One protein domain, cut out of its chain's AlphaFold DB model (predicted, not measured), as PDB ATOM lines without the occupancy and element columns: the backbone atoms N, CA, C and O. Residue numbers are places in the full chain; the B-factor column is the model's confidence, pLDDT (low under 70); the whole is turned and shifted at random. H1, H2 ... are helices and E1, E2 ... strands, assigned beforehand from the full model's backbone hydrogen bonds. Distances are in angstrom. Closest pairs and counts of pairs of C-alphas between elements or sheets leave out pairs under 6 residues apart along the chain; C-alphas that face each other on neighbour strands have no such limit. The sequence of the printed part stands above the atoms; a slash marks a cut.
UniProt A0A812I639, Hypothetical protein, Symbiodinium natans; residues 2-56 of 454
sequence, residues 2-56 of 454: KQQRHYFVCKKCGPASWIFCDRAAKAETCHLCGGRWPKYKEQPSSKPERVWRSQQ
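Overview. This is residues 2 to 56 of the 454 residues of the protein "Hypothetical protein" of Symbiodinium natans (UniProt A0A812I639). With little regular structure, this is a small strand hairpin, E1 and E2, with the short helix H1 following E2, and a long unnamed stretch, residues 25 to 56, that loops out and returns to E1. There residues 51 to 52 pair antiparallel with residues 5 to 6, while residues 41 to 47 stick out. The 55 printed residues, mixed in class with only 17 in named elements, run E1, E2, H1; they are compact, with a radius of gyration of the C-alphas of 11.5 A and spans of 32 by 26 by 19 A.

Arrangement. Look first at E1, residues 5 to 10, and E2, residues 14 to 20, an antiparallel hairpin at 141 degrees; N 8 and O 19 are 2.8 A apart, within hydrogen-bond range. For H1, residues 21 to 24, the closest C-alphas to E1 are Cys 21 and Tyr 7, 5.0 A apart. H1 is too short for an O i to N i+4 pair; its one O i to N i+3 pair is within range.

Along the chain. Find C-alpha 5 at (117.263, 104.273, 121.698); E1 runs 16.8 A. E2 runs 14.4 A. H1, 5.0 A, ends at C-alpha 24, (125.706, 109.188, 114.040).

Size, cuts and confidence. The farthest C-alphas, Gly 34 and Gln 56, are 33.2 A apart. The printed part has no cut, and both links are tight. pLDDT is under 70 at residues 2 to 4 and 40 to 56.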
ATOM      1  N   LYS A   2     113.956 100.962 131.064       43.47
ATOM      2  CA  LYS A   2     114.794 100.643 129.891       43.47
ATOM      3  C   LYS A   2     114.842 101.874 128.982       43.47
ATOM      4  O   LYS A   2     113.791 102.352 128.574       43.47
ATOM      5  N   GLN A   3     116.036 102.390 128.700       54.59
ATOM      6  CA  GLN A   3     116.216 103.547 127.819       54.59
ATOM      7  C   GLN A   3     115.838 103.167 126.380       54.59
ATOM      8  O   GLN A   3     116.416 102.239 125.812       54.59
ATOM      9  N   GLN A   4     114.854 103.863 125.805       67.25
ATOM     10  CA  GLN A   4     114.550 103.783 124.376       67.25
ATOM     11  C   GLN A   4     115.707 104.421 123.601       67.25
ATOM     12  O   GLN A   4     116.192 105.484 123.982       67.25
ATOM     13  N   ARG A   5     116.187 103.752 122.547       79.00
ATOM     14  CA  ARG A   5     117.263 104.273 121.698       79.00
ATOM     15  C   ARG A   5     116.674 104.782 120.390       79.00
ATOM     16  O   ARG A   5     115.884 104.092 119.745       79.00
ATOM     17  N   HIS A   6     117.078 105.986 120.015       83.69
ATOM     18  CA  HIS A   6     116.704 106.619 118.758       83.69
ATOM     19  C   HIS A   6     117.688 106.215 117.650       83.69
ATOM     20  O   HIS A   6     118.866 105.953 117.923       83.69
ATOM     21  N   TYR A   7     117.205 106.146 116.411       88.69
ATOM     22  CA  TYR A   7     118.017 105.856 115.232       88.69
ATOM     23  C   TYR A   7     117.619 106.757 114.058       88.69
ATOM     24  O   TYR A   7     116.483 107.222 113.982       88.69
ATOM     25  N   PHE A   8     118.563 106.987 113.150       88.06
ATOM     26  CA  PHE A   8     118.370 107.675 111.880       88.06
ATOM     27  C   PHE A   8     118.376 106.672 110.732       88.06
ATOM     28  O   PHE A   8     119.090 105.671 110.783       88.06
ATOM     29  N   VAL A   9     117.615 106.974 109.685       91.69
ATOM     30  CA  VAL A   9     117.571 106.211 108.435       91.69
ATOM     31  C   VAL A   9     118.109 107.096 107.317       91.69
ATOM     32  O   VAL A   9     117.834 108.296 107.276       91.69
ATOM     33  N   CYS A  10     118.936 106.537 106.439       89.75
ATOM     34  CA  CYS A  10     119.541 107.306 105.365       89.75
ATOM     35  C   CYS A  10     118.455 107.703 104.362       89.75
ATOM     36  O   CYS A  10     117.760 106.838 103.835       89.75
ATOM     37  N   LYS A  11     118.351 108.993 104.027       89.12
ATOM     38  CA  LYS A  11     117.359 109.471 103.047       89.12
ATOM     39  C   LYS A  11     117.516 108.830 101.662       89.12
ATOM     40  O   LYS A  11     116.524 108.638 100.977       89.12
ATOM     41  N   LYS A  12     118.750 108.499 101.257       89.19
ATOM     42  CA  LYS A  12     119.041 107.904  99.939       89.19
ATOM     43  C   LYS A  12     118.906 106.380  99.920       89.19
ATOM     44  O   LYS A  12     118.397 105.837  98.953       89.19
ATOM     45  N   CYS A  13     119.363 105.691 100.967       89.00
ATOM     46  CA  CYS A  13     119.343 104.220 101.027       89.00
ATOM     47  C   CYS A  13     118.086 103.650 101.695       89.00
ATOM     48  O   CYS A  13     117.910 102.433 101.736       89.00
ATOM     49  N   GLY A  14     117.239 104.508 102.267       87.25
ATOM     50  CA  GLY A  14     116.068 104.091 103.018       87.25
ATOM     51  C   GLY A  14     116.432 103.150 104.177       87.25
ATOM     52  O   GLY A  14     117.531 103.244 104.733       87.25
ATOM     53  N   PRO A  15     115.533 102.225 104.561       86.38
ATOM     54  CA  PRO A  15     115.707 101.357 105.729       86.38
ATOM     55  C   PRO A  15     116.893 100.385 105.624       86.38
ATOM     56  O   PRO A  15     117.291  99.823 106.643       86.38
ATOM     57  N   ALA A  16     117.489 100.220 104.439       80.75
ATOM     58  CA  ALA A  16     118.696  99.417 104.242       80.75
ATOM     59  C   ALA A  16     119.950 100.053 104.872       80.75
ATOM     60  O   ALA A  16     120.921  99.355 105.151       80.75
ATOM     61  N   SER A  17     119.943 101.365 105.146       88.75
ATOM     62  CA  SER A  17     121.010 102.015 105.908       88.75
ATOM     63  C   SER A  17     120.445 102.846 107.046       88.75
ATOM     64  O   SER A  17     119.749 103.841 106.832       88.75
ATOM     65  N   TRP A  18     120.790 102.468 108.271       91.25
ATOM     66  CA  TRP A  18     120.387 103.166 109.483       91.25
ATOM     67  C   TRP A  18     121.532 103.195 110.497       91.25
ATOM     68  O   TRP A  18     122.468 102.396 110.433       91.25
ATOM     69  N   ILE A  19     121.474 104.134 111.436       91.38
ATOM     70  CA  ILE A  19     122.474 104.284 112.495       91.38
ATOM     71  C   ILE A  19     121.814 104.779 113.780       91.38
ATOM     72  O   ILE A  19     120.898 105.594 113.742       91.38
ATOM     73  N   PHE A  20     122.269 104.309 114.940       90.25
ATOM     74  CA  PHE A  20     121.806 104.867 116.213       90.25
ATOM     75  C   PHE A  20     122.287 106.314 116.384       90.25
ATOM     76  O   PHE A  20     123.412 106.645 116.003       90.25
ATOM     77  N   CYS A  21     121.459 107.176 116.981       84.69
ATOM     78  CA  CYS A  21     121.766 108.606 117.113       84.69
ATOM     79  C   CYS A  21     123.080 108.870 117.874       84.69
ATOM     80  O   CYS A  21     123.798 109.808 117.546       84.69
ATOM     81  N   ASP A  22     123.434 108.019 118.844       83.00
ATOM     82  CA  ASP A  22     124.693 108.090 119.605       83.00
ATOM     83  C   ASP A  22     125.936 107.753 118.761       83.00
ATOM     84  O   ASP A  22     127.050 108.171 119.085       83.00
ATOM     85  N   ARG A  23     125.760 107.017 117.659       84.19
ATOM     86  CA  ARG A  23     126.822 106.653 116.711       84.19
ATOM     87  C   ARG A  23     126.873 107.560 115.487       84.19
ATOM     88  O   ARG A  23     127.946 107.691 114.903       84.19
ATOM     89  N   ALA A  24     125.769 108.221 115.139       83.56
ATOM     90  CA  ALA A  24     125.706 109.188 114.040       83.56
ATOM     91  C   ALA A  24     126.696 110.352 114.214       83.56
ATOM     92  O   ALA A  24     127.204 110.885 113.237       83.56
ATOM     93  N   ALA A  25     127.033 110.710 115.458       76.19
ATOM     94  CA  ALA A  25     128.053 111.720 115.739       76.19
ATOM     95  C   ALA A  25     129.486 111.272 115.386       76.19
ATOM     96  O   ALA A  25     130.359 112.116 115.230       76.19
ATOM     97  N   LYS A  26     129.747 109.959 115.299       84.25
ATOM     98  CA  LYS A  26     131.080 109.397 115.015       84.25
ATOM     99  C   LYS A  26     131.240 108.940 113.569       84.25
ATOM    100  O   LYS A  26     132.338 109.005 113.035       84.25
ATOM    101  N   ALA A  27     130.167 108.452 112.956       84.56
ATOM    102  CA  ALA A  27     130.134 108.138 111.536       84.56
ATOM    103  C   ALA A  27     129.341 109.240 110.842       84.56
ATOM    104  O   ALA A  27     128.117 109.202 110.862       84.56
ATOM    105  N   GLU A  28     130.030 110.231 110.271       85.69
ATOM    106  CA  GLU A  28     129.383 111.400 109.657       85.69
ATOM    107  C   GLU A  28     128.600 111.054 108.382       85.69
ATOM    108  O   GLU A  28     127.691 111.790 107.996       85.69
ATOM    109  N   THR A  29     128.914 109.926 107.741       92.81
ATOM    110  CA  THR A  29     128.345 109.504 106.456       92.81
ATOM    111  C   THR A  29     127.777 108.086 106.490       92.81
ATOM    112  O   THR A  29     128.155 107.222 107.285       92.81
ATOM    113  N   CYS A  30     126.792 107.851 105.629       91.88
ATOM    114  CA  CYS A  30     126.160 106.566 105.397       91.88
ATOM    115  C   CYS A  30     127.160 105.598 104.761       91.88
ATOM    116  O   CYS A  30     127.734 105.902 103.720       91.88
ATOM    117  N   HIS A  31     127.288 104.399 105.327       88.69
ATOM    118  CA  HIS A  31     128.228 103.385 104.844       88.69
ATOM    119  C   HIS A  31     127.923 102.868 103.425       88.69
ATOM    120  O   HIS A  31     128.833 102.399 102.758       88.69
ATOM    121  N   LEU A  32     126.666 102.958 102.963       91.38
ATOM    122  CA  LEU A  32     126.277 102.530 101.611       91.38
ATOM    123  C   LEU A  32     126.461 103.631 100.556       91.38
ATOM    124  O   LEU A  32     127.155 103.422  99.573       91.38
ATOM    125  N   CYS A  33     125.843 104.805 100.734       93.19
ATOM    126  CA  CYS A  33     125.862 105.868  99.715       93.19
ATOM    127  C   CYS A  33     126.818 107.039  99.989       93.19
ATOM    128  O   CYS A  33     126.821 107.999  99.222       93.19
ATOM    129  N   GLY A  34     127.535 107.056 101.117       93.19
ATOM    130  CA  GLY A  34     128.378 108.190 101.522       93.19
ATOM    131  C   GLY A  34     127.615 109.471 101.902       93.19
ATOM    132  O   GLY A  34     128.233 110.471 102.258       93.19
ATOM    133  N   GLY A  35     126.278 109.479 101.857       90.31
ATOM    134  CA  GLY A  35     125.463 110.640 102.233       90.31
ATOM    135  C   GLY A  35     125.575 110.968 103.724       90.31
ATOM    136  O   GLY A  35     125.574 110.057 104.548       90.31
ATOM    137  N   ARG A  36     125.663 112.253 104.091       89.75
ATOM    138  CA  ARG A  36     125.802 112.664 105.500       89.75
ATOM    139  C   ARG A  36     124.563 112.327 106.328       89.75
ATOM    140  O   ARG A  36     123.435 112.497 105.863       89.75
ATOM    141  N   TRP A  37     124.779 111.884 107.565       88.00
ATOM    142  CA  TRP A  37     123.696 111.695 108.527       88.00
ATOM    143  C   TRP A  37     123.166 113.047 109.027       88.00
ATOM    144  O   TRP A  37     123.943 114.001 109.131       88.00
ATOM    145  N   PRO A  38     121.865 113.152 109.358       80.94
ATOM    146  CA  PRO A  38     121.302 114.369 109.935       80.94
ATOM    147  C   PRO A  38     122.039 114.746 111.225       80.94
ATOM    148  O   PRO A  38     122.232 113.902 112.105       80.94
ATOM    149  N   LYS A  39     122.448 116.012 111.361       76.12
ATOM    150  CA  LYS A  39     123.057 116.493 112.605       76.12
ATOM    151  C   LYS A  39     121.971 116.602 113.672       76.12
ATOM    152  O   LYS A  39     120.919 117.184 113.437       76.12
ATOM    153  N   TYR A  40     122.250 116.100 114.875       64.00
ATOM    154  CA  TYR A  40     121.296 116.081 115.996       64.00
ATOM    155  C   TYR A  40     120.701 117.466 116.333       64.00
ATOM    156  O   TYR A  40     119.587 117.550 116.833       64.00
ATOM    157  N   LYS A  41     121.416 118.558 116.023       58.59
ATOM    158  CA  LYS A  41     120.963 119.938 116.260       58.59
ATOM    159  C   LYS A  41     119.888 120.440 115.285       58.59
ATOM    160  O   LYS A  41     119.295 121.473 115.556       58.59
ATOM    161  N   GLU A  42     119.642 119.742 114.179       55.91
ATOM    162  CA  GLU A  42     118.687 120.166 113.142       55.91
ATOM    163  C   GLU A  42     117.314 119.489 113.277       55.91
ATOM    164  O   GLU A  42     116.459 119.659 112.410       55.91
ATOM    165  N   GLN A  43     117.066 118.720 114.346       53.47
ATOM    166  CA  GLN A  43     115.725 118.187 114.572       53.47
ATOM    167  C   GLN A  43     114.794 119.282 115.116       53.47
ATOM    168  O   GLN A  43     115.066 119.818 116.194       53.47
ATOM    169  N   PRO A  44     113.669 119.587 114.436       44.88
ATOM    170  CA  PRO A  44     112.593 120.331 115.068       44.88
ATOM    171  C   PRO A  44     112.129 119.535 116.291       44.88
ATOM    172  O   PRO A  44     112.006 118.311 116.245       44.88
ATOM    173  N   SER A  45     111.871 120.229 117.395       50.47
ATOM    174  CA  SER A  45     111.481 119.695 118.711       50.47
ATOM    175  C   SER A  45     110.203 118.834 118.727       50.47
ATOM    176  O   SER A  45     109.761 118.391 119.786       50.47
ATOM    177  N   SER A  46     109.613 118.543 117.569       47.75
ATOM    178  CA  SER A  46     108.427 117.717 117.402       47.75
ATOM    179  C   SER A  46     108.768 116.376 116.737       47.75
ATOM    180  O   SER A  46     108.701 116.207 115.527       47.75
ATOM    181  N   LYS A  47     109.022 115.381 117.596       49.00
ATOM    182  CA  LYS A  47     109.018 113.927 117.328       49.00
ATOM    183  C   LYS A  47     110.258 113.361 116.596       49.00
ATOM    184  O   LYS A  47     110.460 113.615 115.414       49.00
ATOM    185  N   PRO A  48     111.045 112.478 117.245       51.03
ATOM    186  CA  PRO A  48     112.040 111.679 116.537       51.03
ATOM    187  C   PRO A  48     111.343 110.716 115.565       51.03
ATOM    188  O   PRO A  48     110.393 110.025 115.932       51.03
ATOM    189  N   GLU A  49     111.848 110.657 114.332       53.88
ATOM    190  CA  GLU A  49     111.201 110.038 113.165       53.88
ATOM    191  C   GLU A  49     110.936 108.526 113.295       53.88
ATOM    192  O   GLU A  49     110.115 107.992 112.554       53.88
ATOM    193  N   ARG A  50     111.570 107.823 114.249       57.31
ATOM    194  CA  ARG A  50     111.196 106.458 114.666       57.31
ATOM    195  C   ARG A  50     111.937 106.035 115.945       57.31
ATOM    196  O   ARG A  50     113.132 106.274 116.106       57.31
ATOM    197  N   VAL A  51     111.233 105.375 116.868       51.97
ATOM    198  CA  VAL A  51     111.803 104.826 118.115       51.97
ATOM    199  C   VAL A  51     111.889 103.310 118.001       51.97
ATOM    200  O   VAL A  51     110.867 102.649 117.820       51.97
ATOM    201  N   TRP A  52     113.085 102.738 118.150       43.41
ATOM    202  CA  TRP A  52     113.224 101.288 118.246       43.41
ATOM    203  C   TRP A  52     112.995 100.867 119.698       43.41
ATOM    204  O   TRP A  52     113.781 101.186 120.595       43.41
ATOM    205  N   ARG A  53     111.893 100.157 119.952       46.44
ATOM    206  CA  ARG A  53     111.695  99.428 121.208       46.44
ATOM    207  C   ARG A  53     112.234  98.023 120.991       46.44
ATOM    208  O   ARG A  53     111.740  97.321 120.114       46.44
ATOM    209  N   SER A  54     113.213  97.599 121.791       43.09
ATOM    210  CA  SER A  54     113.555  96.181 121.831       43.09
ATOM    211  C   SER A  54     112.312  95.423 122.294       43.09
ATOM    212  O   SER A  54     111.875  95.557 123.440       43.09
ATOM    213  N   GLN A  55     111.693  94.668 121.387       43.78
ATOM    214  CA  GLN A  55     110.668  93.708 121.759       43.78
ATOM    215  C   GLN A  55     111.362  92.575 122.524       43.78
ATOM    216  O   GLN A  55     111.671  91.524 121.983       43.78
ATOM    217  N   GLN A  56     111.609  92.774 123.818       42.50
ATOM    218  CA  GLN A  56     111.287  91.670 124.708       42.50
ATOM    219  C   GLN A  56     109.772  91.616 124.709       42.50
ATOM    220  O   GLN A  56     109.147  92.615 125.065       42.50
TER     221      GLN A  56